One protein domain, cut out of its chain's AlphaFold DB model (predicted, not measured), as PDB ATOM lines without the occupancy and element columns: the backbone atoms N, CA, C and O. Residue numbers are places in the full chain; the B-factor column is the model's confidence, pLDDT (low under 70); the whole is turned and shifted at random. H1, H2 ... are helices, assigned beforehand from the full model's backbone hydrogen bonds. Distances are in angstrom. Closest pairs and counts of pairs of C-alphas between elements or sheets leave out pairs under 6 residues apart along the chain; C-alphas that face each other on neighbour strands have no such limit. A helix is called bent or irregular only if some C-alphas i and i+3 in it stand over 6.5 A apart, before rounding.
ATOM      1  N   LEU A   2     282.126 101.228 285.480       90.62
ATOM      2  CA  LEU A   2     281.755 102.669 285.464       90.62
ATOM      3  C   LEU A   2     280.813 103.067 286.615       90.62
ATOM      4  O   LEU A   2     281.157 103.940 287.403       90.62
ATOM      5  N   VAL A   3     279.710 102.326 286.779       91.44
ATOM      6  CA  VAL A   3     278.755 102.487 287.892       91.44
ATOM      7  C   VAL A   3     279.435 102.392 289.268       91.44
ATOM      8  O   VAL A   3     279.115 103.154 290.174       91.44
ATOM      9  N   GLY A   4     280.426 101.505 289.406       87.88
ATOM     10  CA  GLY A   4     281.207 101.334 290.631       87.88
ATOM     11  C   GLY A   4     282.130 102.513 290.933       87.88
ATOM     12  O   GLY A   4     282.185 102.969 292.072       87.88
ATOM     13  N   LEU A   5     282.800 103.061 289.915       92.25
ATOM     14  CA  LEU A   5     283.615 104.272 290.055       92.25
ATOM     15  C   LEU A   5     282.756 105.471 290.472       92.25
ATOM     16  O   LEU A   5     283.132 106.201 291.387       92.25
ATOM     17  N   THR A   6     281.587 105.653 289.848       92.62
ATOM     18  CA  THR A   6     280.689 106.766 290.176       92.62
ATOM     19  C   THR A   6     280.025 106.614 291.537       92.62
ATOM     20  O   THR A   6     279.960 107.600 292.264       92.62
ATOM     21  N   ALA A   7     279.605 105.406 291.927       90.75
ATOM     22  CA  ALA A   7     279.073 105.148 293.266       90.75
ATOM     23  C   ALA A   7     280.133 105.398 294.349       90.75
ATOM     24  O   ALA A   7     279.860 106.109 295.316       90.75
ATOM     25  N   THR A   8     281.369 104.923 294.139       89.50
ATOM     26  CA  THR A   8     282.481 105.183 295.069       89.50
ATOM     27  C   THR A   8     282.776 106.681 295.166       89.50
ATOM     28  O   THR A   8     282.891 107.215 296.264       89.50
ATOM     29  N   GLY A   9     282.865 107.384 294.030       90.94
ATOM     30  CA  GLY A   9     283.099 108.829 293.997       90.94
ATOM     31  C   GLY A   9     281.996 109.619 294.705       90.94
ATOM     32  O   GLY A   9     282.291 110.468 295.544       90.94
ATOM     33  N   PHE A  10     280.730 109.286 294.440       92.38
ATOM     34  CA  PHE A  10     279.565 109.866 295.111       92.38
ATOM     35  C   PHE A  10     279.607 109.639 296.627       92.38
ATOM     36  O   PHE A  10     279.466 110.591 297.391       92.38
ATOM     37  N   ARG A  11     279.872 108.402 297.069       89.81
ATOM     38  CA  ARG A  11     280.011 108.040 298.487       89.81
ATOM     39  C   ARG A  11     281.154 108.792 299.166       89.81
ATOM     40  O   ARG A  11     280.966 109.295 300.268       89.81
ATOM     41  N   VAL A  12     282.314 108.901 298.521       88.38
ATOM     42  CA  VAL A  12     283.468 109.640 299.057       88.38
ATOM     43  C   VAL A  12     283.154 111.129 299.186       88.38
ATOM     44  O   VAL A  12     283.382 111.693 300.252       88.38
ATOM     45  N   VAL A  13     282.572 111.757 298.157       91.38
ATOM     46  CA  VAL A  13     282.157 113.169 298.212       91.38
ATOM     47  C   VAL A  13     281.116 113.391 299.310       91.38
ATOM     48  O   VAL A  13     281.286 114.291 300.126       91.38
ATOM     49  N   TRP A  14     280.082 112.549 299.385       91.00
ATOM     50  CA  TRP A  14     279.063 112.620 300.434       91.00
ATOM     51  C   TRP A  14     279.676 112.528 301.836       91.00
ATOM     52  O   TRP A  14     279.439 113.413 302.658       91.00
ATOM     53  N   LEU A  15     280.467 111.487 302.116       87.19
ATOM     54  CA  LEU A  15     281.034 111.260 303.446       87.19
ATOM     55  C   LEU A  15     282.027 112.356 303.848       87.19
ATOM     56  O   LEU A  15     281.984 112.797 304.993       87.19
ATOM     57  N   LEU A  16     282.869 112.831 302.921       87.50
ATOM     58  CA  LEU A  16     283.798 113.933 303.182       87.50
ATOM     59  C   LEU A  16     283.049 115.236 303.470       87.50
ATOM     60  O   LEU A  16     283.250 115.823 304.527       87.50
ATOM     61  N   VAL A  17     282.135 115.664 302.591       91.12
ATOM     62  CA  VAL A  17     281.384 116.918 302.788       91.12
ATOM     63  C   VAL A  17     280.543 116.855 304.066       91.12
ATOM     64  O   VAL A  17     280.502 117.824 304.817       91.12
ATOM     65  N   LYS A  18     279.930 115.703 304.371       89.56
ATOM     66  CA  LYS A  18     279.214 115.471 305.634       89.56
ATOM     67  C   LYS A  18     280.150 115.582 306.846       89.56
ATOM     68  O   LYS A  18     279.763 116.182 307.844       89.56
ATOM     69  N   HIS A  19     281.355 115.017 306.781       86.19
ATOM     70  CA  HIS A  19     282.319 115.067 307.882       86.19
ATOM     71  C   HIS A  19     282.819 116.492 308.149       86.19
ATOM     72  O   HIS A  19     282.744 116.945 309.285       86.19
ATOM     73  N   GLU A  20     283.242 117.221 307.114       88.31
ATOM     74  CA  GLU A  20     283.715 118.607 307.252       88.31
ATOM     75  C   GLU A  20     282.583 119.544 307.728       88.31
ATOM     76  O   GLU A  20     282.783 120.366 308.625       88.31
ATOM     77  N   LEU A  21     281.360 119.390 307.197       89.38
ATOM     78  CA  LEU A  21     280.211 120.222 307.575       89.38
ATOM     79  C   LEU A  21     279.803 120.026 309.041       89.38
ATOM     80  O   LEU A  21     279.638 121.002 309.765       89.38
ATOM     81  N   TRP A  22     279.657 118.782 309.505       88.81
ATOM     82  CA  TRP A  22     279.239 118.512 310.889       88.81
ATOM     83  C   TRP A  22     280.401 118.510 311.894       88.81
ATOM     84  O   TRP A  22     280.156 118.563 313.097       88.81
ATOM     85  N   GLY A  23     281.650 118.483 311.421       84.81
ATOM     86  CA  GLY A  23     282.841 118.746 312.231       84.81
ATOM     87  C   GLY A  23     283.047 120.237 312.512       84.81
ATOM     88  O   GLY A  23     283.496 120.594 313.596       84.81
ATOM     89  N   THR A  24     282.673 121.111 311.570       88.06
ATOM     90  CA  THR A  24     282.711 122.576 311.756       88.06
ATOM     91  C   THR A  24     281.456 123.121 312.442       88.06
ATOM     92  O   THR A  24     281.555 124.014 313.281       88.06
ATOM     93  N   LEU A  25     280.278 122.570 312.135       88.69
ATOM     94  CA  LEU A  25     278.991 122.963 312.714       88.69
ATOM     95  C   LEU A  25     278.553 121.974 313.807       88.69
ATOM     96  O   LEU A  25     277.576 121.238 313.655       88.69
ATOM     97  N   THR A  26     279.298 121.951 314.914       83.00
ATOM     98  CA  THR A  26     279.050 121.054 316.058       83.00
ATOM     99  C   THR A  26     277.732 121.347 316.781       83.00
ATOM    100  O   THR A  26     277.062 120.423 317.248       83.00
ATOM    101  N   GLU A  27     277.348 122.622 316.860       88.38
ATOM    102  CA  GLU A  27     276.187 123.081 317.622       88.38
ATOM    103  C   GLU A  27     274.842 122.653 317.018       88.38
ATOM    104  O   GLU A  27     274.589 122.773 315.815       88.38
ATOM    105  N   THR A  28     273.917 122.222 317.877       85.19
ATOM    106  CA  THR A  28     272.629 121.636 317.463       85.19
ATOM    107  C   THR A  28     271.768 122.587 316.624       85.19
ATOM    108  O   THR A  28     271.076 122.127 315.714       85.19
ATOM    109  N   TYR A  29     271.819 123.903 316.867       89.12
ATOM    110  CA  TYR A  29     271.001 124.876 316.129       89.12
ATOM    111  C   TYR A  29     271.367 124.965 314.638       89.12
ATOM    112  O   TYR A  29     270.481 125.180 313.806       89.12
ATOM    113  N   TRP A  30     272.627 124.708 314.263       90.94
ATOM    114  CA  TRP A  30     273.035 124.678 312.855       90.94
ATOM    115  C   TRP A  30     272.335 123.578 312.060       90.94
ATOM    116  O   TRP A  30     272.102 123.751 310.865       90.94
ATOM    117  N   ARG A  31     271.921 122.479 312.708       89.00
ATOM    118  CA  ARG A  31     271.221 121.369 312.041       89.00
ATOM    119  C   ARG A  31     269.916 121.818 311.395       89.00
ATOM    120  O   ARG A  31     269.626 121.427 310.265       89.00
ATOM    121  N   VAL A  32     269.166 122.680 312.085       90.62
ATOM    122  CA  VAL A  32     267.909 123.250 311.584       90.62
ATOM    123  C   VAL A  32     268.184 124.159 310.384       90.62
ATOM    124  O   VAL A  32     267.569 123.986 309.336       90.62
ATOM    125  N   VAL A  33     269.159 125.069 310.500       92.75
ATOM    126  CA  VAL A  33     269.531 126.008 309.425       92.75
ATOM    127  C   VAL A  33     269.993 125.264 308.168       92.75
ATOM    128  O   VAL A  33     269.481 125.525 307.080       92.75
ATOM    129  N   VAL A  34     270.903 124.295 308.312       93.69
ATOM    130  CA  VAL A  34     271.405 123.469 307.201       93.69
ATOM    131  C   VAL A  34     270.268 122.694 306.535       93.69
ATOM    132  O   VAL A  34     270.177 122.702 305.310       93.69
ATOM    133  N   SER A  35     269.368 122.083 307.312       92.06
ATOM    134  CA  SER A  35     268.240 121.311 306.767       92.06
ATOM    135  C   SER A  35     267.248 122.190 305.998       92.06
ATOM    136  O   SER A  35     266.805 121.811 304.914       92.06
ATOM    137  N   VAL A  36     266.932 123.388 306.507       94.62
ATOM    138  CA  VAL A  36     266.039 124.350 305.835       94.62
ATOM    139  C   VAL A  36     266.663 124.872 304.537       94.62
ATOM    140  O   VAL A  36     266.000 124.885 303.499       94.62
ATOM    141  N   VAL A  37     267.946 125.250 304.561       95.25
ATOM    142  CA  VAL A  37     268.668 125.713 303.363       95.25
ATOM    143  C   VAL A  37     268.777 124.592 302.325       95.25
ATOM    144  O   VAL A  37     268.484 124.822 301.152       95.25
ATOM    145  N   ALA A  38     269.125 123.371 302.737       94.62
ATOM    146  CA  ALA A  38     269.195 122.216 301.845       94.62
ATOM    147  C   ALA A  38     267.830 121.886 301.223       94.62
ATOM    148  O   ALA A  38     267.753 121.708 300.010       94.62
ATOM    149  N   GLY A  39     266.747 121.889 302.008       93.00
ATOM    150  CA  GLY A  39     265.384 121.692 301.503       93.00
ATOM    151  C   GLY A  39     264.977 122.751 300.471       93.00
ATOM    152  O   GLY A  39     264.457 122.410 299.409       93.00
ATOM    153  N   GLY A  40     265.292 124.026 300.729       95.25
ATOM    154  CA  GLY A  40     265.068 125.118 299.776       95.25
ATOM    155  C   GLY A  40     265.864 124.960 298.475       95.25
ATOM    156  O   GLY A  40     265.316 125.151 297.388       95.25
ATOM    157  N   LEU A  41     267.135 124.554 298.559       95.31
ATOM    158  CA  LEU A  41     267.982 124.290 297.390       95.31
ATOM    159  C   LEU A  41     267.508 123.070 296.587       95.31
ATOM    160  O   LEU A  41     267.455 123.136 295.360       95.31
ATOM    161  N   ILE A  42     267.113 121.983 297.254       93.56
ATOM    162  CA  ILE A  42     266.542 120.790 296.614       93.56
ATOM    163  C   ILE A  42     265.241 121.155 295.889       93.56
ATOM    164  O   ILE A  42     265.112 120.877 294.697       93.56
ATOM    165  N   GLY A  43     264.316 121.854 296.556       91.50
ATOM    166  CA  GLY A  43     263.076 122.338 295.941       91.50
ATOM    167  C   GLY A  43     263.327 123.260 294.740       91.50
ATOM    168  O   GLY A  43     262.657 123.146 293.710       91.50
ATOM    169  N   LEU A  44     264.345 124.124 294.813       93.38
ATOM    170  CA  LEU A  44     264.767 124.954 293.685       93.38
ATOM    171  C   LEU A  44     265.309 124.112 292.516       93.38
ATOM    172  O   LEU A  44     264.936 124.360 291.372       93.38
ATOM    173  N   ILE A  45     266.148 123.102 292.764       92.25
ATOM    174  CA  ILE A  45     266.680 122.236 291.698       92.25
ATOM    175  C   ILE A  45     265.546 121.446 291.031       92.25
ATOM    176  O   ILE A  45     265.436 121.452 289.801       92.25
ATOM    177  N   LEU A  46     264.673 120.813 291.819       89.00
ATOM    178  CA  LEU A  46     263.561 120.007 291.308       89.00
ATOM    179  C   LEU A  46     262.557 120.865 290.518       89.00
ATOM    180  O   LEU A  46     262.199 120.506 289.397       89.00
ATOM    181  N   SER A  47     262.190 122.053 291.018       88.44
ATOM    182  CA  SER A  47     261.282 122.977 290.308       88.44
ATOM    183  C   SER A  47     261.852 123.533 288.996       88.44
ATOM    184  O   SER A  47     261.091 123.890 288.100       88.44
ATOM    185  N   ARG A  48     263.183 123.603 288.849       90.50
ATOM    186  CA  ARG A  48     263.847 124.073 287.618       90.50
ATOM    187  C   ARG A  48     264.108 122.968 286.601       90.50
ATOM    188  O   ARG A  48     264.229 123.263 285.413       90.50
ATOM    189  N   THR A  49     264.220 121.724 287.053       86.12
ATOM    190  CA  THR A  49     264.516 120.564 286.198       86.12
ATOM    191  C   THR A  49     263.285 119.725 285.871       86.12
ATOM    192  O   THR A  49     263.342 118.936 284.932       86.12
ATOM    193  N   PHE A  50     262.171 119.925 286.588       82.75
ATOM    194  CA  PHE A  50     260.958 119.100 286.516       82.75
ATOM    195  C   PHE A  50     261.245 117.607 286.751       82.75
ATOM    196  O   PHE A  50     260.559 116.735 286.220       82.75
ATOM    197  N   TYR A  51     262.279 117.316 287.543       79.12
ATOM    198  CA  TYR A  51     262.663 115.959 287.893       79.12
ATOM    199  C   TYR A  51     261.757 115.429 289.021       79.12
ATOM    200  O   TYR A  51     261.643 116.096 290.050       79.12
ATOM    201  N   PRO A  52     261.116 114.253 288.875       73.25
ATOM    202  CA  PRO A  52     260.121 113.775 289.838       73.25
ATOM    203  C   PRO A  52     260.712 113.292 291.173       73.25
ATOM    204  O   PRO A  52     259.964 113.116 292.128       73.25
ATOM    205  N   GLY A  53     262.025 113.048 291.268       72.50
ATOM    206  CA  GLY A  53     262.715 112.725 292.529       72.50
ATOM    207  C   GLY A  53     262.438 111.336 293.129       72.50
ATOM    208  O   GLY A  53     263.228 110.867 293.944       72.50
ATOM    209  N   ALA A  54     261.348 110.674 292.736       82.00
ATOM    210  CA  ALA A  54     260.868 109.432 293.332       82.00
ATOM    211  C   ALA A  54     261.290 108.170 292.559       82.00
ATOM    212  O   ALA A  54     261.260 108.128 291.327       82.00
ATOM    213  N   LEU A  55     261.581 107.094 293.297       86.62
ATOM    214  CA  LEU A  55     261.882 105.769 292.739       86.62
ATOM    215  C   LEU A  55     260.708 105.191 291.924       86.62
ATOM    216  O   LEU A  55     260.927 104.568 290.890       86.62
ATOM    217  N   SER A  56     259.466 105.457 292.332       85.75
ATOM    218  CA  SER A  56     258.258 105.077 291.582       85.75
ATOM    219  C   SER A  56     258.200 105.716 290.191       85.75
ATOM    220  O   SER A  56     257.837 105.051 289.223       85.75
ATOM    221  N   ALA A  57     258.627 106.975 290.060       87.12
ATOM    222  CA  ALA A  57     258.698 107.655 288.771       87.12
ATOM    223  C   ALA A  57     259.817 107.092 287.876       87.12
ATOM    224  O   ALA A  57     259.626 106.990 286.668       87.12
ATOM    225  N   LEU A  58     260.942 106.658 288.460       90.19
ATOM    226  CA  LEU A  58     262.001 105.946 287.734       90.19
ATOM    227  C   LEU A  58     261.513 104.592 287.186       90.19
ATOM    228  O   LEU A  58     261.847 104.235 286.058       90.19
ATOM    229  N   ILE A  59     260.705 103.853 287.956       90.12
ATOM    230  CA  ILE A  59     260.095 102.587 287.512       90.12
ATOM    231  C   ILE A  59     259.092 102.841 286.379       90.12
ATOM    232  O   ILE A  59     259.160 102.174 285.348       90.12
ATOM    233  N   ALA A  60     258.209 103.837 286.523       87.88
ATOM    234  CA  ALA A  60     257.262 104.218 285.471       87.88
ATOM    235  C   ALA A  60     257.985 104.613 284.169       87.88
ATOM    236  O   ALA A  60     257.695 104.074 283.105       87.88
ATOM    237  N   GLN A  61     259.016 105.455 284.267       88.12
ATOM    238  CA  GLN A  61     259.863 105.832 283.135       88.12
ATOM    239  C   GLN A  61     260.568 104.623 282.496       88.12
ATOM    240  O   GLN A  61     260.668 104.541 281.274       88.12
ATOM    241  N   PHE A  62     261.032 103.657 283.293       90.25
ATOM    242  CA  PHE A  62     261.619 102.417 282.780       90.25
ATOM    243  C   PHE A  62     260.598 101.522 282.056       90.25
ATOM    244  O   PHE A  62     260.963 100.829 281.102       90.25
ATOM    245  N   HIS A  63     259.326 101.541 282.459       89.06
ATOM    246  CA  HIS A  63     258.255 100.857 281.730       89.06
ATOM    247  C   HIS A  63     257.941 101.530 280.396       89.06
ATOM    248  O   HIS A  63     257.871 100.830 279.386       89.06
ATOM    249  N   ASP A  64     257.819 102.858 280.392       86.81
ATOM    250  CA  ASP A  64     257.423 103.639 279.218       86.81
ATOM    251  C   ASP A  64     258.551 103.769 278.178       86.81
ATOM    252  O   ASP A  64     258.339 103.550 276.985       86.81
ATOM    253  N   GLU A  65     259.767 104.125 278.612       86.88
ATOM    254  CA  GLU A  65     260.903 104.429 277.726       86.88
ATOM    255  C   GLU A  65     261.875 103.242 277.549       86.88
ATOM    256  O   GLU A  65     262.683 103.234 276.613       86.88
ATOM    257  N   GLY A  66     261.854 102.250 278.452       88.75
ATOM    258  CA  GLY A  66     262.848 101.164 278.491       88.75
ATOM    259  C   GLY A  66     264.288 101.654 278.705       88.75
ATOM    260  O   GLY A  66     265.238 100.972 278.316       88.75
ATOM    261  N   ALA A  67     264.448 102.865 279.243       91.19
ATOM    262  CA  ALA A  67     265.693 103.620 279.273       91.19
ATOM    263  C   ALA A  67     265.667 104.697 280.370       91.19
ATOM    264  O   ALA A  67     264.603 105.153 280.782       91.19
ATOM    265  N   VAL A  68     266.850 105.137 280.795       92.88
ATOM    266  CA  VAL A  68     267.058 106.303 281.661       92.88
ATOM    267  C   VAL A  68     268.044 107.234 280.947       92.88
ATOM    268  O   VAL A  68     269.208 106.873 280.778       92.88
ATOM    269  N   PRO A  69     267.623 108.416 280.475       91.25
ATOM    270  CA  PRO A  69     268.524 109.386 279.860       91.25
ATOM    271  C   PRO A  69     269.638 109.845 280.815       91.25
ATOM    272  O   PRO A  69     269.437 109.989 282.021       91.25
ATOM    273  N   ILE A  70     270.835 110.097 280.279       91.81
ATOM    274  CA  ILE A  70     272.011 110.495 281.077       91.81
ATOM    275  C   ILE A  70     271.883 111.913 281.649       91.81
ATOM    276  O   ILE A  70     272.537 112.263 282.631       91.81
ATOM    277  N   GLU A  71     270.994 112.711 281.067       90.88
ATOM    278  CA  GLU A  71     270.575 114.029 281.524       90.88
ATOM    279  C   GLU A  71     269.903 113.974 282.904       90.88
ATOM    280  O   GLU A  71     270.054 114.913 283.687       90.88
ATOM    281  N   ASP A  72     269.235 112.866 283.244       91.31
ATOM    282  CA  ASP A  72     268.519 112.704 284.514       91.31
ATOM    283  C   ASP A  72     269.503 112.606 285.709       91.31
ATOM    284  O   ASP A  72     269.130 112.869 286.854       91.31
ATOM    285  N   ASN A  73     270.798 112.360 285.461       92.81
ATOM    286  CA  ASN A  73     271.859 112.440 286.476       92.81
ATOM    287  C   ASN A  73     272.134 113.875 286.954       92.81
ATOM    288  O   ASN A  73     272.571 114.065 288.090       92.81
ATOM    289  N   VAL A  74     271.895 114.877 286.098       92.31
ATOM    290  CA  VAL A  74     272.204 116.290 286.367       92.31
ATOM    291  C   VAL A  74     271.400 116.854 287.549       92.31
ATOM    292  O   VAL A  74     272.022 117.480 288.404       92.31
ATOM    293  N   PRO A  75     270.070 116.643 287.672       92.12
ATOM    294  CA  PRO A  75     269.340 116.963 288.903       92.12
ATOM    295  C   PRO A  75     269.606 115.962 290.033       92.12
ATOM    296  O   PRO A  75     269.705 116.358 291.193       92.12
ATOM    297  N   THR A  76     269.726 114.674 289.709       92.81
ATOM    298  CA  THR A  76     269.699 113.590 290.702       92.81
ATOM    299  C   THR A  76     270.918 113.585 291.622       92.81
ATOM    300  O   THR A  76     270.767 113.497 292.841       92.81
ATOM    301  N   LEU A  77     272.127 113.730 291.069       94.12
ATOM    302  CA  LEU A  77     273.368 113.749 291.850       94.12
ATOM    303  C   LEU A  77     273.425 114.892 292.887       94.12
ATOM    304  O   LEU A  77     273.660 114.586 294.058       94.12
ATOM    305  N   PRO A  78     273.207 116.179 292.537       93.62
ATOM    306  CA  PRO A  78     273.254 117.262 293.518       93.62
ATOM    307  C   PRO A  78     272.097 117.212 294.520       93.62
ATOM    308  O   PRO A  78     272.332 117.490 295.691       93.62
ATOM    309  N   VAL A  79     270.881 116.815 294.117       93.62
ATOM    310  CA  VAL A  79     269.760 116.625 295.061       93.62
ATOM    311  C   VAL A  79     270.095 115.538 296.084       93.62
ATOM    312  O   VAL A  79     269.949 115.764 297.285       93.62
ATOM    313  N   GLY A  80     270.619 114.398 295.620       93.31
ATOM    314  CA  GLY A  80     271.081 113.313 296.478       93.31
ATOM    315  C   GLY A  80     272.176 113.756 297.448       93.31
ATOM    316  O   GLY A  80     272.040 113.554 298.651       93.31
ATOM    317  N   LEU A  81     273.234 114.405 296.948       94.25
ATOM    318  CA  LEU A  81     274.326 114.907 297.791       94.25
ATOM    319  C   LEU A  81     273.831 115.913 298.837       94.25
ATOM    320  O   LEU A  81     274.155 115.754 300.011       94.25
ATOM    321  N   LEU A  82     273.037 116.915 298.444       94.38
ATOM    322  CA  LEU A  82     272.525 117.936 299.364       94.38
ATOM    323  C   LEU A  82     271.672 117.318 300.477       94.38
ATOM    324  O   LEU A  82     271.911 117.604 301.648       94.38
ATOM    325  N   GLY A  83     270.730 116.434 300.129       93.88
ATOM    326  CA  GLY A  83     269.869 115.769 301.109       93.88
ATOM    327  C   GLY A  83     270.671 114.890 302.070       93.88
ATOM    328  O   GLY A  83     270.571 115.028 303.289       93.88
ATOM    329  N   LEU A  84     271.533 114.025 301.535       93.06
ATOM    330  CA  LEU A  84     272.322 113.075 302.323       93.06
ATOM    331  C   LEU A  84     273.392 113.747 303.205       93.06
ATOM    332  O   LEU A  84     273.712 113.235 304.285       93.06
ATOM    333  N   VAL A  85     273.958 114.880 302.776       92.94
ATOM    334  CA  VAL A  85     274.855 115.717 303.596       92.94
ATOM    335  C   VAL A  85     274.069 116.405 304.712       92.94
ATOM    336  O   VAL A  85     274.502 116.359 305.865       92.94
ATOM    337  N   ALA A  86     272.903 116.980 304.397       92.50
ATOM    338  CA  ALA A  86     272.039 117.671 305.356       92.50
ATOM    339  C   ALA A  86     271.339 116.738 306.366       92.50
ATOM    340  O   ALA A  86     270.770 117.219 307.340       92.50
ATOM    341  N   GLY A  87     271.409 115.416 306.175       88.38
ATOM    342  CA  GLY A  87     270.842 114.425 307.097       88.38
ATOM    343  C   GLY A  87     269.414 113.983 306.761       88.38
ATOM    344  O   GLY A  87     268.696 113.533 307.650       88.38
ATOM    345  N   GLN A  88     268.998 114.098 305.498       89.25
ATOM    346  CA  GLN A  88     267.702 113.624 305.015       89.25
ATOM    347  C   GLN A  88     267.511 112.118 305.271       89.25
ATOM    348  O   GLN A  88     268.397 111.309 304.999       89.25
ATOM    349  N   GLN A  89     266.312 111.745 305.722       86.06
ATOM    350  CA  GLN A  89     265.865 110.362 305.944       86.06
ATOM    351  C   GLN A  89     265.472 109.671 304.619       86.06
ATOM    352  O   GLN A  89     264.385 109.117 304.486       86.06
ATOM    353  N   ALA A  90     266.339 109.748 303.612       85.50
ATOM    354  CA  ALA A  90     266.204 109.046 302.338       85.50
ATOM    355  C   ALA A  90     267.564 108.463 301.961       85.50
ATOM    356  O   ALA A  90     268.582 109.136 302.119       85.50
ATOM    357  N   GLY A  91     267.593 107.220 301.490       84.38
ATOM    358  CA  GLY A  91     268.839 106.549 301.150       84.38
ATOM    359  C   GLY A  91     269.393 106.940 299.769       84.38
ATOM    360  O   GLY A  91     268.706 107.550 298.941       84.38
ATOM    361  N   PRO A  92     270.669 106.613 299.495       90.50
ATOM    362  CA  PRO A  92     271.324 106.900 298.220       90.50
ATOM    363  C   PRO A  92     270.893 105.951 297.088       90.50
ATOM    364  O   PRO A  92     271.376 106.084 295.961       90.50
ATOM    365  N   GLU A  93     270.031 104.965 297.354       91.56
ATOM    366  CA  GLU A  93     269.750 103.868 296.428       91.56
ATOM    367  C   GLU A  93     268.969 104.342 295.204       91.56
ATOM    368  O   GLU A  93     269.282 103.938 294.083       91.56
ATOM    369  N   GLY A  94     268.009 105.256 295.390       90.94
ATOM    370  CA  GLY A  94     267.296 105.898 294.282       90.94
ATOM    371  C   GLY A  94     268.251 106.666 293.365       90.94
ATOM    372  O   GLY A  94     268.262 106.448 292.155       90.94
ATOM    373  N   VAL A  95     269.139 107.479 293.952       93.88
ATOM    374  CA  VAL A  95     270.154 108.272 293.231       93.88
ATOM    375  C   VAL A  95     271.047 107.365 292.380       93.88
ATOM    376  O   VAL A  95     271.252 107.611 291.192       93.88
ATOM    377  N   MET A  96     271.558 106.286 292.974       94.56
ATOM    378  CA  MET A  96     272.454 105.359 292.284       94.56
ATOM    379  C   MET A  96     271.732 104.441 291.298       94.56
ATOM    380  O   MET A  96     272.360 103.992 290.345       94.56
ATOM    381  N   SER A  97     270.426 104.220 291.446       94.88
ATOM    382  CA  SER A  97     269.626 103.500 290.449       94.88
ATOM    383  C   SER A  97     269.452 104.307 289.159       94.88
ATOM    384  O   SER A  97     269.582 103.743 288.076       94.88
ATOM    385  N   VAL A  98     269.246 105.628 289.251       95.31
ATOM    386  CA  VAL A  98     269.200 106.540 288.085       95.31
ATOM    387  C   VAL A  98     270.559 106.588 287.382       95.31
ATOM    388  O   VAL A  98     270.654 106.400 286.169       95.31
ATOM    389  N   VAL A  99     271.632 106.773 288.156       95.50
ATOM    390  CA  VAL A  99     273.011 106.815 287.641       95.50
ATOM    391  C   VAL A  99     273.406 105.481 287.012       95.50
ATOM    392  O   VAL A  99     273.931 105.444 285.903       95.50
ATOM    393  N   GLY A 100     273.101 104.370 287.679       95.69
ATOM    394  CA  GLY A 100     273.317 103.027 287.156       95.69
ATOM    395  C   GLY A 100     272.541 102.779 285.863       95.69
ATOM    396  O   GLY A 100     273.135 102.399 284.853       95.69
ATOM    397  N   GLY A 101     271.231 103.041 285.874       94.94
ATOM    398  CA  GLY A 101     270.349 102.854 284.724       94.94
ATOM    399  C   GLY A 101     270.774 103.671 283.514       94.94
ATOM    400  O   GLY A 101     270.854 103.130 282.413       94.94
ATOM    401  N   SER A 102     271.151 104.934 283.718       95.19
ATOM    402  CA  SER A 102     271.590 105.802 282.626       95.19
ATOM    403  C   SER A 102     272.939 105.416 282.031       95.19
ATOM    404  O   SER A 102     273.118 105.534 280.819       95.19
ATOM    405  N   PHE A 103     273.868 104.860 282.818       95.19
ATOM    406  CA  PHE A 103     275.044 104.200 282.246       95.19
ATOM    407  C   PHE A 103     274.661 102.958 281.435       95.19
ATOM    408  O   PHE A 103     275.239 102.736 280.374       95.19
ATOM    409  N   GLY A 104     273.675 102.179 281.884       93.62
ATOM    410  CA  GLY A 104     273.123 101.049 281.133       93.62
ATOM    411  C   GLY A 104     272.536 101.460 279.778       93.62
ATOM    412  O   GLY A 104     272.903 100.898 278.744       93.62
ATOM    413  N   THR A 105     271.697 102.500 279.767       94.19
ATOM    414  CA  THR A 105     271.153 103.120 278.549       94.19
ATOM    415  C   THR A 105     272.263 103.656 277.644       94.19
ATOM    416  O   THR A 105     272.289 103.342 276.458       94.19
ATOM    417  N   TRP A 106     273.221 104.410 278.193       93.31
ATOM    418  CA  TRP A 106     274.336 104.974 277.429       93.31
ATOM    419  C   TRP A 106     275.212 103.892 276.782       93.31
ATOM    420  O   TRP A 106     275.609 104.040 275.628       93.31
ATOM    421  N   VAL A 107     275.479 102.782 277.481       91.94
ATOM    422  CA  VAL A 107     276.174 101.617 276.909       91.94
ATOM    423  C   VAL A 107     275.350 101.022 275.763       91.94
ATOM    424  O   VAL A 107     275.892 100.836 274.674       91.94
ATOM    425  N   ALA A 108     274.051 100.777 275.955       91.69
ATOM    426  CA  ALA A 108     273.191 100.227 274.903       91.69
ATOM    427  C   ALA A 108     273.186 101.098 273.634       91.69
ATOM    428  O   ALA A 108     273.407 100.594 272.531       91.69
ATOM    429  N   ASP A 109     273.018 102.410 273.807       90.81
ATOM    430  CA  ASP A 109     272.998 103.389 272.720       90.81
ATOM    431  C   ASP A 109     274.370 103.497 272.032       90.81
ATOM    432  O   ASP A 109     274.453 103.607 270.809       90.81
ATOM    433  N   ARG A 110     275.468 103.423 272.799       89.81
ATOM    434  CA  ARG A 110     276.838 103.540 272.276       89.81
ATOM    435  C   ARG A 110     277.298 102.309 271.493       89.81
ATOM    436  O   ARG A 110     278.119 102.467 270.585       89.81
ATOM    437  N   PHE A 111     276.817 101.118 271.847       87.75
ATOM    438  CA  PHE A 111     277.133  99.864 271.152       87.75
ATOM    439  C   PHE A 111     276.077  99.455 270.110       87.75
ATOM    440  O   PHE A 111     276.330  98.537 269.336       87.75
ATOM    441  N   GLY A 112     274.932 100.146 270.037       79.25
ATOM    442  CA  GLY A 112     273.939  99.974 268.969       79.25
ATOM    443  C   GLY A 112     273.229  98.616 268.967       79.25
ATOM    444  O   GLY A 112     272.719  98.188 267.932       79.25
ATOM    445  N   VAL A 113     273.213  97.911 270.103       74.94
ATOM    446  CA  VAL A 113     272.683  96.545 270.193       74.94
ATOM    447  C   VAL A 113     271.154  96.587 270.272       74.94
ATOM    448  O   VAL A 113     270.568  96.824 271.333       74.94
ATOM    449  N   VAL A 114     270.508  96.354 269.127       70.62
ATOM    450  CA  VAL A 114     269.045  96.347 268.954       70.62
ATOM    451  C   VAL A 114     268.371  95.457 270.007       70.62
ATOM    452  O   VAL A 114     268.825  94.351 270.282       70.62
ATOM    453  N   GLY A 115     267.299  95.954 270.630       74.44
ATOM    454  CA  GLY A 115     266.532  95.238 271.662       74.44
ATOM    455  C   GLY A 115     267.155  95.221 273.067       74.44
ATOM    456  O   GLY A 115     266.428  95.094 274.047       74.44
ATOM    457  N   SER A 116     268.466  95.440 273.213       83.25
ATOM    458  CA  SER A 116     269.148  95.326 274.516       83.25
ATOM    459  C   SER A 116     268.973  96.523 275.462       83.25
ATOM    460  O   SER A 116     269.365  96.435 276.624       83.25
ATOM    461  N   ARG A 117     268.392  97.644 275.003       89.62
ATOM    462  CA  ARG A 117     268.330  98.910 275.763       89.62
ATOM    463  C   ARG A 117     267.693  98.743 277.141       89.62
ATOM    464  O   ARG A 117     268.292  99.157 278.132       89.62
ATOM    465  N   LYS A 118     266.547  98.060 277.213       91.00
ATOM    466  CA  LYS A 118     265.842  97.791 278.476       91.00
ATOM    467  C   LYS A 118     266.645  96.855 279.384       91.00
ATOM    468  O   LYS A 118     266.819  97.154 280.558       91.00
ATOM    469  N   LEU A 119     267.225  95.795 278.821       92.00
ATOM    470  CA  LEU A 119     268.071  94.822 279.524       92.00
ATOM    471  C   LEU A 119     269.334  95.460 280.129       92.00
ATOM    472  O   LEU A 119     269.638  95.235 281.297       92.00
ATOM    473  N   LEU A 120     270.060  96.284 279.366       93.12
ATOM    474  CA  LEU A 120     271.275  96.954 279.841       93.12
ATOM    475  C   LEU A 120     270.964  98.086 280.823       93.12
ATOM    476  O   LEU A 120     271.713  98.274 281.778       93.12
ATOM    477  N   THR A 121     269.850  98.799 280.636       94.44
ATOM    478  CA  THR A 121     269.344  99.780 281.612       94.44
ATOM    479  C   THR A 121     269.023  99.096 282.941       94.44
ATOM    480  O   THR A 121     269.513  99.540 283.976       94.44
ATOM    481  N   LEU A 122     268.307  97.967 282.915       94.38
ATOM    482  CA  LEU A 122     267.981  97.174 284.103       94.38
ATOM    483  C   LEU A 122     269.242  96.656 284.815       94.38
ATOM    484  O   LEU A 122     269.392  96.823 286.026       94.38
ATOM    485  N   ALA A 123     270.200  96.131 284.044       95.00
ATOM    486  CA  ALA A 123     271.500  95.710 284.559       95.00
ATOM    487  C   ALA A 123     272.288  96.865 285.195       95.00
ATOM    488  O   ALA A 123     272.947  96.686 286.221       95.00
ATOM    489  N   GLY A 124     272.191  98.061 284.615       95.62
ATOM    490  CA  GLY A 124     272.742  99.291 285.164       95.62
ATOM    491  C   GLY A 124     272.096  99.692 286.491       95.62
ATOM    492  O   GLY A 124     272.813  99.948 287.457       95.62
ATOM    493  N   MET A 125     270.760  99.711 286.562       95.69
ATOM    494  CA  MET A 125     269.996 100.047 287.772       95.69
ATOM    495  C   MET A 125     270.340  99.102 288.932       95.69
ATOM    496  O   MET A 125     270.751  99.559 290.003       95.69
ATOM    497  N   GLY A 126     270.278  97.787 288.683       95.38
ATOM    498  CA  GLY A 126     270.643  96.759 289.659       95.38
ATOM    499  C   GLY A 126     272.097  96.857 290.114       95.38
ATOM    500  O   GLY A 126     272.389  96.687 291.298       95.38
ATOM    501  N   ALA A 127     273.010  97.228 289.211       96.25
ATOM    502  CA  ALA A 127     274.398  97.479 289.572       96.25
ATOM    503  C   ALA A 127     274.586  98.734 290.431       96.25
ATOM    504  O   ALA A 127     275.403  98.712 291.350       96.25
ATOM    505  N   GLY A 128     273.848  99.812 290.166       94.69
ATOM    506  CA  GLY A 128     273.904 101.043 290.957       94.69
ATOM    507  C   GLY A 128     273.430 100.817 292.388       94.69
ATOM    508  O   GLY A 128     274.144 101.134 293.340       94.69
ATOM    509  N   PHE A 129     272.269 100.176 292.525       93.56
ATOM    510  CA  PHE A 129     271.675  99.798 293.806       93.56
ATOM    511  C   PHE A 129     272.546  98.783 294.573       93.56
ATOM    512  O   PHE A 129     272.873  98.987 295.742       93.56
ATOM    513  N   GLY A 130     272.974  97.702 293.910       92.44
ATOM    514  CA  GLY A 130     273.772  96.636 294.524       92.44
ATOM    515  C   GLY A 130     275.170  97.081 294.945       92.44
ATOM    516  O   GLY A 130     275.659  96.642 295.986       92.44
ATOM    517  N   THR A 131     275.783  97.997 294.185       92.12
ATOM    518  CA  THR A 131     277.037  98.648 294.581       92.12
ATOM    519  C   THR A 131     276.812  99.493 295.828       92.12
ATOM    520  O   THR A 131     277.395  99.196 296.864       92.12
ATOM    521  N   ILE A 132     275.914 100.487 295.785       89.88
ATOM    522  CA  ILE A 132     275.801 101.442 296.894       89.88
ATOM    523  C   ILE A 132     275.366 100.784 298.210       89.88
ATOM    524  O   ILE A 132     275.794 101.234 299.267       89.88
ATOM    525  N   LEU A 133     274.609  99.684 298.196       88.56
ATOM    526  CA  LEU A 133     274.308  98.942 299.427       88.56
ATOM    527  C   LEU A 133     275.422  97.998 299.907       88.56
ATOM    528  O   LEU A 133     275.326  97.463 301.008       88.56
ATOM    529  N   GLY A 134     276.464  97.753 299.109       87.75
ATOM    530  CA  GLY A 134     277.446  96.698 299.380       87.75
ATOM    531  C   GLY A 134     276.861  95.282 299.256       87.75
ATOM    532  O   GLY A 134     277.439  94.327 299.769       87.75
ATOM    533  N   ALA A 135     275.711  95.143 298.591       89.88
ATOM    534  CA  ALA A 135     274.895  93.934 298.534       89.88
ATOM    535  C   ALA A 135     274.609  93.551 297.066       89.88
ATOM    536  O   ALA A 135     273.483  93.725 296.587       89.88
ATOM    537  N   PRO A 136     275.607  93.029 296.321       91.38
ATOM    538  CA  PRO A 136     275.499  92.863 294.871       91.38
ATOM    539  C   PRO A 136     274.377  91.907 294.441       91.38
ATOM    540  O   PRO A 136     273.699  92.173 293.451       91.38
ATOM    541  N   ILE A 137     274.147  90.834 295.207       93.75
ATOM    542  CA  ILE A 137     273.056  89.872 294.975       93.75
ATOM    543  C   ILE A 137     271.694  90.537 295.213       93.75
ATOM    544  O   ILE A 137     270.820  90.466 294.354       93.75
ATOM    545  N   GLY A 138     271.530  91.220 296.351       90.62
ATOM    546  CA  GLY A 138     270.270  91.866 296.726       90.62
ATOM    547  C   GLY A 138     269.863  92.968 295.748       90.62
ATOM    548  O   GLY A 138     268.724  92.990 295.301       90.62
ATOM    549  N   GLY A 139     270.800  93.833 295.346       91.12
ATOM    550  CA  GLY A 139     270.509  94.889 294.372       91.12
ATOM    551  C   GLY A 139     270.253  94.383 292.951       91.12
ATOM    552  O   GLY A 139     269.464  94.994 292.233       91.12
ATOM    553  N   ALA A 140     270.860  93.257 292.560       93.69
ATOM    554  CA  ALA A 140     270.562  92.619 291.283       93.69
ATOM    555  C   ALA A 140     269.155  92.003 291.273       93.69
ATOM    556  O   ALA A 140     268.394  92.261 290.346       93.69
ATOM    557  N   LEU A 141     268.793  91.240 292.311       93.38
ATOM    558  CA  LEU A 141     267.460  90.641 292.433       93.38
ATOM    559  C   LEU A 141     266.367  91.704 292.550       93.38
ATOM    560  O   LEU A 141     265.397  91.641 291.801       93.38
ATOM    561  N   LEU A 142     266.559  92.711 293.413       91.81
ATOM    562  CA  LEU A 142     265.566  93.761 293.611       91.81
ATOM    563  C   LEU A 142     265.215  94.447 292.293       91.81
ATOM    564  O   LEU A 142     264.041  94.604 292.006       91.81
ATOM    565  N   TRP A 143     266.189  94.821 291.461       91.81
ATOM    566  CA  TRP A 143     265.870  95.493 290.198       91.81
ATOM    567  C   TRP A 143     265.279  94.582 289.123       91.81
ATOM    568  O   TRP A 143     264.601  95.088 288.237       91.81
ATOM    569  N   LEU A 144     265.464  93.262 289.199       91.62
ATOM    570  CA  LEU A 144     264.769  92.322 288.313       91.62
ATOM    571  C   LEU A 144     263.299  92.108 288.730       91.62
ATOM    572  O   LEU A 144     262.470  91.803 287.877       91.62
ATOM    573  N   GLU A 145     262.975  92.279 290.014       90.56
ATOM    574  CA  GLU A 145     261.637  92.059 290.582       90.56
ATOM    575  C   GLU A 145     260.810  93.354 290.713       90.56
ATOM    576  O   GLU A 145     259.646  93.382 290.339       90.56
ATOM    577  N   LEU A 146     261.411  94.451 291.179       88.50
ATOM    578  CA  LEU A 146     260.748  95.716 291.531       88.50
ATOM    579  C   LEU A 146     259.899  96.354 290.408       88.50
ATOM    580  O   LEU A 146     258.847  96.909 290.730       88.50
ATOM    581  N   PRO A 147     260.282  96.307 289.114       84.75
ATOM    582  CA  PRO A 147     259.418  96.797 288.042       84.75
ATOM    583  C   PRO A 147     258.220  95.864 287.769       84.75
ATOM    584  O   PRO A 147     257.177  96.292 287.278       84.75
ATOM    585  N   HIS A 148     258.330  94.579 288.092       82.81
ATOM    586  CA  HIS A 148     257.484  93.535 287.528       82.81
ATOM    587  C   HIS A 148     256.544  92.929 288.576       82.81
ATOM    588  O   HIS A 148     256.944  92.203 289.482       82.81
ATOM    589  N   GLN A 149     255.239  93.151 288.407       67.00
ATOM    590  CA  GLN A 149     254.211  92.679 289.348       67.00
ATOM    591  C   GLN A 149     254.094  91.143 289.447       67.00
ATOM    592  O   GLN A 149     253.347  90.641 290.287       67.00
ATOM    593  N   ARG A 150     254.771  90.383 288.574       63.50
ATOM    594  CA  ARG A 150     254.705  88.913 288.493       63.50
ATOM    595  C   ARG A 150     256.083  88.239 288.541       63.50
ATOM    596  O   ARG A 150     256.279  87.184 287.942       63.50
ATOM    597  N   GLY A 151     257.019  88.815 289.297       62.66
ATOM    598  CA  GLY A 151     258.354  88.254 289.513       62.66
ATOM    599  C   GLY A 151     259.333  88.605 288.392       62.66
ATOM    600  O   GLY A 151     259.224  89.656 287.775       62.66
ATOM    601  N   LEU A 152     260.321  87.742 288.135       64.31
ATOM    602  CA  LEU A 152     261.450  88.041 287.244       64.31
ATOM    603  C   LEU A 152     261.063  88.027 285.749       64.31
ATOM    604  O   LEU A 152     261.355  87.074 285.022       64.31
ATOM    605  N   GLU A 153     260.443  89.098 285.262       61.94
ATOM    606  CA  GLU A 153     260.343  89.358 283.824       61.94
ATOM    607  C   GLU A 153     261.726  89.810 283.295       61.94
ATOM    608  O   GLU A 153     262.489  90.484 283.988       61.94
ATOM    609  N   TYR A 154     262.082  89.401 282.070       72.00
ATOM    610  CA  TYR A 154     263.450  89.450 281.511       72.00
ATOM    611  C   TYR A 154     264.476  88.533 282.213       72.00
ATOM    612  O   TYR A 154     265.511  88.982 282.706       72.00
ATOM    613  N   TYR A 155     264.271  87.212 282.136       81.44
ATOM    614  CA  TYR A 155     265.284  86.201 282.503       81.44
ATOM    615  C   TYR A 155     266.655  86.439 281.823       81.44
ATOM    616  O   TYR A 155     267.705  86.201 282.417       81.44
ATOM    617  N   GLU A 156     266.654  86.987 280.604       86.00
ATOM    618  CA  GLU A 156     267.841  87.397 279.835       86.00
ATOM    619  C   GLU A 156     268.647  88.509 280.527       86.00
ATOM    620  O   GLU A 156     269.865  88.588 280.369       86.00
ATOM    621  N   ALA A 157     267.988  89.349 281.333       88.00
ATOM    622  CA  ALA A 157     268.625  90.404 282.109       88.00
ATOM    623  C   ALA A 157     269.267  89.896 283.410       88.00
ATOM    624  O   ALA A 157     270.056  90.626 284.011       88.00
ATOM    625  N   LEU A 158     269.001  88.656 283.833       91.44
ATOM    626  CA  LEU A 158     269.508  88.105 285.092       91.44
ATOM    627  C   LEU A 158     271.045  88.094 285.109       91.44
ATOM    628  O   LEU A 158     271.665  88.812 285.894       91.44
ATOM    629  N   VAL A 159     271.671  87.355 284.188       93.25
ATOM    630  CA  VAL A 159     273.139  87.263 284.077       93.25
ATOM    631  C   VAL A 159     273.822  88.641 283.967       93.25
ATOM    632  O   VAL A 159     274.710  88.907 284.781       93.25
ATOM    633  N   PRO A 160     273.446  89.549 283.040       92.56
ATOM    634  CA  PRO A 160     274.106  90.849 282.927       92.56
ATOM    635  C   PRO A 160     273.880  91.744 284.152       92.56
ATOM    636  O   PRO A 160     274.808  92.459 284.523       92.56
ATOM    637  N   THR A 161     272.725  91.680 284.828       94.50
ATOM    638  CA  THR A 161     272.486  92.445 286.068       94.50
ATOM    639  C   THR A 161     273.388  91.958 287.199       94.50
ATOM    640  O   THR A 161     274.054  92.767 287.848       94.50
ATOM    641  N   PHE A 162     273.496  90.642 287.395       95.56
ATOM    642  CA  PHE A 162     274.419  90.067 288.376       95.56
ATOM    643  C   PHE A 162     275.880  90.412 288.061       95.56
ATOM    644  O   PHE A 162     276.596  90.887 288.943       95.56
ATOM    645  N   VAL A 163     276.326  90.241 286.810       95.75
ATOM    646  CA  VAL A 163     277.703  90.567 286.393       95.75
ATOM    647  C   VAL A 163     277.999  92.058 286.570       95.75
ATOM    648  O   VAL A 163     279.048  92.409 287.112       95.75
ATOM    649  N   ALA A 164     277.085  92.947 286.173       95.31
ATOM    650  CA  ALA A 164     277.251  94.388 286.340       95.31
ATOM    651  C   ALA A 164     277.304  94.790 287.824       95.31
ATOM    652  O   ALA A 164     278.157  95.598 288.201       95.31
ATOM    653  N   SER A 165     276.453  94.188 288.660       95.00
ATOM    654  CA  SER A 165     276.383  94.430 290.104       95.00
ATOM    655  C   SER A 165     277.626  93.941 290.846       95.00
ATOM    656  O   SER A 165     278.267  94.723 291.547       95.00
ATOM    657  N   PHE A 166     278.072  92.704 290.603       94.94
ATOM    658  CA  PHE A 166     279.343  92.211 291.141       94.94
ATOM    659  C   PHE A 166     280.537  93.031 290.640       94.94
ATOM    660  O   PHE A 166     281.412  93.374 291.430       94.94
ATOM    661  N   ALA A 167     280.577  93.413 289.361       95.12
ATOM    662  CA  ALA A 167     281.646  94.261 288.837       95.12
ATOM    663  C   ALA A 167     281.618  95.682 289.429       95.12
ATOM    664  O   ALA A 167     282.667  96.317 289.526       95.12
ATOM    665  N   GLY A 168     280.448  96.211 289.792       92.88
ATOM    666  CA  GLY A 168     280.296  97.468 290.526       92.88
ATOM    667  C   GLY A 168     280.827  97.349 291.955       92.88
ATOM    668  O   GLY A 168     281.783  98.044 292.303       92.88
ATOM    669  N   TYR A 169     280.315  96.377 292.711       91.00
ATOM    670  CA  TYR A 169     280.748  96.049 294.070       91.00
ATOM    671  C   TYR A 169     282.256  95.779 294.177       91.00
ATOM    672  O   TYR A 169     282.915  96.324 295.053       91.00
ATOM    673  N   LEU A 170     282.848  94.996 293.266       91.25
ATOM    674  CA  LEU A 170     284.295  94.734 293.261       91.25
ATOM    675  C   LEU A 170     285.120  95.989 292.940       91.25
ATOM    676  O   LEU A 170     286.210  96.155 293.488       91.25
ATOM    677  N   THR A 171     284.600  96.884 292.090       90.62
ATOM    678  CA  THR A 171     285.244  98.180 291.820       90.62
ATOM    679  C   THR A 171     285.256  99.036 293.086       90.62
ATOM    680  O   THR A 171     286.301  99.578 293.438       90.62
ATOM    681  N   GLU A 172     284.131  99.115 293.800       85.75
ATOM    682  CA  GLU A 172     284.028  99.871 295.051       85.75
ATOM    683  C   GLU A 172     284.840  99.233 296.188       85.75
ATOM    684  O   GLU A 172     285.571  99.930 296.886       85.75
ATOM    685  N   ALA A 173     284.818  97.907 296.337       83.88
ATOM    686  CA  ALA A 173     285.633  97.184 297.312       83.88
ATOM    687  C   ALA A 173     287.139  97.382 297.072       83.88
ATOM    688  O   ALA A 173     287.906  97.549 298.022       83.88
ATOM    689  N   GLY A 174     287.576  97.394 295.808       84.56
ATOM    690  CA  GLY A 174     288.961  97.685 295.433       84.56
ATOM    691  C   GLY A 174     289.343  99.147 295.673       84.56
ATOM    692  O   GLY A 174     290.345  99.427 296.332       84.56
ATOM    693  N   LEU A 175     288.534 100.088 295.181       84.06
ATOM    694  CA  LEU A 175     288.824 101.519 295.259       84.06
ATOM    695  C   LEU A 175     288.670 102.065 296.685       84.06
ATOM    696  O   LEU A 175     289.522 102.818 297.147       84.06
ATOM    697  N   GLY A 176     287.657 101.635 297.435       77.25
ATOM    698  CA  GLY A 176     287.464 102.030 298.828       77.25
ATOM    699  C   GLY A 176     288.584 101.539 299.754       77.25
ATOM    700  O   GLY A 176     288.926 102.245 300.697       77.25
ATOM    701  N   ARG A 177     289.257 100.412 299.456       76.00
ATOM    702  CA  ARG A 177     290.511 100.027 300.145       76.00
ATOM    703  C   ARG A 177     291.640 101.034 299.899       76.00
ATOM    704  O   ARG A 177     292.394 101.332 300.824       76.00
ATOM    705  N   LEU A 178     291.755 101.566 298.680       78.81
ATOM    706  CA  LEU A 178     292.733 102.608 298.349       78.81
ATOM    707  C   LEU A 178     292.384 103.942 299.030       78.81
ATOM    708  O   LEU A 178     293.267 104.585 299.590       78.81
ATOM    709  N   VAL A 179     291.101 104.317 299.057       78.69
ATOM    710  CA  VAL A 179     290.619 105.520 299.759       78.69
ATOM    711  C   VAL A 179     290.864 105.414 301.267       78.69
ATOM    712  O   VAL A 179     291.437 106.331 301.842       78.69
ATOM    713  N   VAL A 180     290.532 104.281 301.899       75.25
ATOM    714  CA  VAL A 180     290.829 104.005 303.321       75.25
ATOM    715  C   VAL A 180     292.330 104.068 303.620       75.25
ATOM    716  O   VAL A 180     292.720 104.509 304.698       75.25
ATOM    717  N   ARG A 181     293.189 103.646 302.683       77.62
ATOM    718  CA  ARG A 181     294.648 103.772 302.832       77.62
ATOM    719  C   ARG A 181     295.114 105.233 302.802       77.62
ATOM    720  O   ARG A 181     296.115 105.540 303.440       77.62
ATOM    721  N   TRP A 182     294.430 106.104 302.061       73.75
ATOM    722  CA  TRP A 182     294.762 107.530 301.962       73.75
ATOM    723  C   TRP A 182     294.148 108.375 303.092       73.75
ATOM    724  O   TRP A 182     294.785 109.313 303.563       73.75
ATOM    725  N   ARG A 183     292.939 108.029 303.550       73.56
ATOM    726  CA  ARG A 183     292.218 108.672 304.663       73.56
ATOM    727  C   ARG A 183     291.713 107.605 305.639       73.56
ATOM    728  O   ARG A 183     290.595 107.105 305.471       73.56
ATOM    729  N   PRO A 184     292.521 107.217 306.646       73.44
ATOM    730  CA  PRO A 184     292.140 106.181 307.602       73.44
ATOM    731  C   PRO A 184     290.936 106.586 308.464       73.44
ATOM    732  O   PRO A 184     290.251 105.708 308.980       73.44
ATOM    733  N   GLU A 185     290.604 107.877 308.559       69.25
ATOM    734  CA  GLU A 185     289.417 108.365 309.277       69.25
ATOM    735  C   GLU A 185     288.112 107.815 308.665       69.25
ATOM    736  O   GLU A 185     287.160 107.515 309.383       69.25
ATOM    737  N   LEU A 186     288.087 107.578 307.345       67.44
ATOM    738  CA  LEU A 186     286.946 106.979 306.633       67.44
ATOM    739  C   LEU A 186     286.791 105.463 306.882       67.44
ATOM    740  O   LEU A 186     285.815 104.854 306.433       67.44
ATOM    741  N   ARG A 187     287.745 104.834 307.587       63.62
ATOM    742  CA  ARG A 187     287.697 103.419 307.992       63.62
ATOM    743  C   ARG A 187     286.859 103.201 309.246       63.62
ATOM    744  O   ARG A 187     286.190 102.179 309.359       63.62
ATOM    745  N   THR A 188     286.949 104.125 310.197       49.50
ATOM    746  CA  THR A 188     286.426 103.989 311.563       49.50
ATOM    747  C   THR A 188     285.525 105.167 311.899       49.50
ATOM    748  O   THR A 188     285.905 106.087 312.616       49.50
ATOM    749  N   GLY A 189     284.303 105.106 311.378       52.06
ATOM    750  CA  GLY A 189     283.204 105.994 311.736       52.06
ATOM    751  C   GLY A 189     281.868 105.249 311.651       52.06
ATOM    752  O   GLY A 189     281.825 104.149 311.095       52.06
ATOM    753  N   PRO A 190     280.761 105.837 312.141       45.88
ATOM    754  CA  PRO A 190     279.432 105.209 312.125       45.88
ATOM    755  C   PRO A 190     278.882 104.928 310.713       45.88
ATOM    756  O   PRO A 190     277.883 104.234 310.570       45.88
ATOM    757  N   PHE A 191     279.542 105.446 309.672       46.97
ATOM    758  CA  PHE A 191     279.238 105.225 308.256       46.97
ATOM    759  C   PHE A 191     280.510 104.846 307.479       46.97
ATOM    760  O   PHE A 191     280.815 105.457 306.456       46.97
ATOM    761  N   GLY A 192     281.305 103.901 308.000       57.34
ATOM    762  CA  GLY A 192     282.491 103.401 307.295       57.34
ATOM    763  C   GLY A 192     282.164 103.024 305.843       57.34
ATOM    764  O   GLY A 192     281.054 102.571 305.560       57.34
ATOM    765  N   LEU A 193     283.126 103.211 304.929       62.84
ATOM    766  CA  LEU A 193     282.954 103.050 303.468       62.84
ATOM    767  C   LEU A 193     282.237 101.755 303.033       62.84
ATOM    768  O   LEU A 193     281.642 101.725 301.959       62.84
ATOM    769  N   PHE A 194     282.274 100.718 303.873       63.06
ATOM    770  CA  PHE A 194     281.571  99.455 303.693       63.06
ATOM    771  C   PHE A 194     280.743  99.119 304.946       63.06
ATOM    772  O   PHE A 194     281.339  98.893 306.003       63.06
ATOM    773  N   PRO A 195     279.404  99.007 304.858       57.19
ATOM    774  CA  PRO A 195     278.595  98.418 305.919       57.19
ATOM    775  C   PRO A 195     278.757  96.887 305.909       57.19
ATOM    776  O   PRO A 195     277.913  96.150 305.402       57.19
ATOM    777  N   SER A 196     279.866  96.386 306.458       57.50
ATOM    778  CA  SER A 196     280.035  94.954 306.717       57.50
ATOM    779  C   SER A 196     279.235  94.559 307.960       57.50
ATOM    780  O   SER A 196     279.708  94.643 309.095       57.50
ATOM    781  N   TRP A 197     277.991  94.134 307.742       56.94
ATOM    782  CA  TRP A 197     277.104  93.641 308.794       56.94
ATOM    783  C   TRP A 197     277.676  92.375 309.440       56.94
ATOM    784  O   TRP A 197     277.576  91.275 308.899       56.94
TER     785      TRP A 197
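AT A GLANCE: This is residues 2 to 197 of the 294 residues of the protein "Chloride channel protein" of Halarchaeum acidiphilum MH1-52-1 (UniProt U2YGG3). A helical bundle is built round the hairpin H5 and H6, with H4 packed on H5, H7 and H8 packed on H6, and the first part of H1 crossing H8 and H6. H1 and H2 make a V at one end of the longest axis, and H4 reaches between its arms. The printed part has 196 residues, with nine named helices, H1 to H9 in order, and no named strand: all helix. It is compact, with a radius of gyration of the C-alphas of 17.2 A and spans of 54 by 40 by 31 A.

IN THESE COORDINATES: H1, residues 2 to 24, begins at C-alpha 2 (281.755, 102.669, 285.464) and is 33.0 A long. H2 is residues 28 to 49, 32.3 A; H3, 55 to 65; H4, 70 to 86, with a kink of 26 degrees near residue 77; H5, 93 to 111, 26.6 A; H6, 117 to 132; H7, 136 to 145. H8, residues 155 to 182, is 41.3 A long and only just irregular: C-alphas 156 and 159 are 6.8 A apart. H9, residues 184 to 187, ends at C-alpha 187 (287.697, 103.419, 307.992).

HOW THE PARTS SIT: The closest C-alphas of the hairpin H5 and H6, Gly 104 and Thr 121, are 4.0 A apart. H6 touches H8 at Ala 127 and Ser 165, closest C-alphas 3.7 A, and H7 at Gly 130 and Gly 139, also 3.7 A. H1, with residues 2 to 8 alone, touches H8, closest C-alphas Gly 4 and Gly 168, 4.0 A. H4 touches H5, closest C-alphas Ile 70 and Ser 102, 5.0 A, and H2, closest C-alphas Ser 35 and Ala 86, 5.4 A. H3 is close to but not clearly touching H5, closest C-alphas Leu 55 and Gly 94, 5.6 A. H8 and H9 only just touch, only at the corner, with 3 pairs of C-alphas within 8 A. Every O i to N i+4 pair is within hydrogen-bond range in H1, H3, H5, H6 and H7, against 16 of 18 in H2, 10 of 13 in H4 and 22 of 24 in H8; H9 is too short for such a pair.

THE WHOLE: The C-alphas farthest apart, Glu 27 and Val 114, are 56.0 A apart. The printed part has no cut and no long link. Mean pLDDT of the printed part is 86.6; residues 149 to 153 and 185 to 197 are under 70.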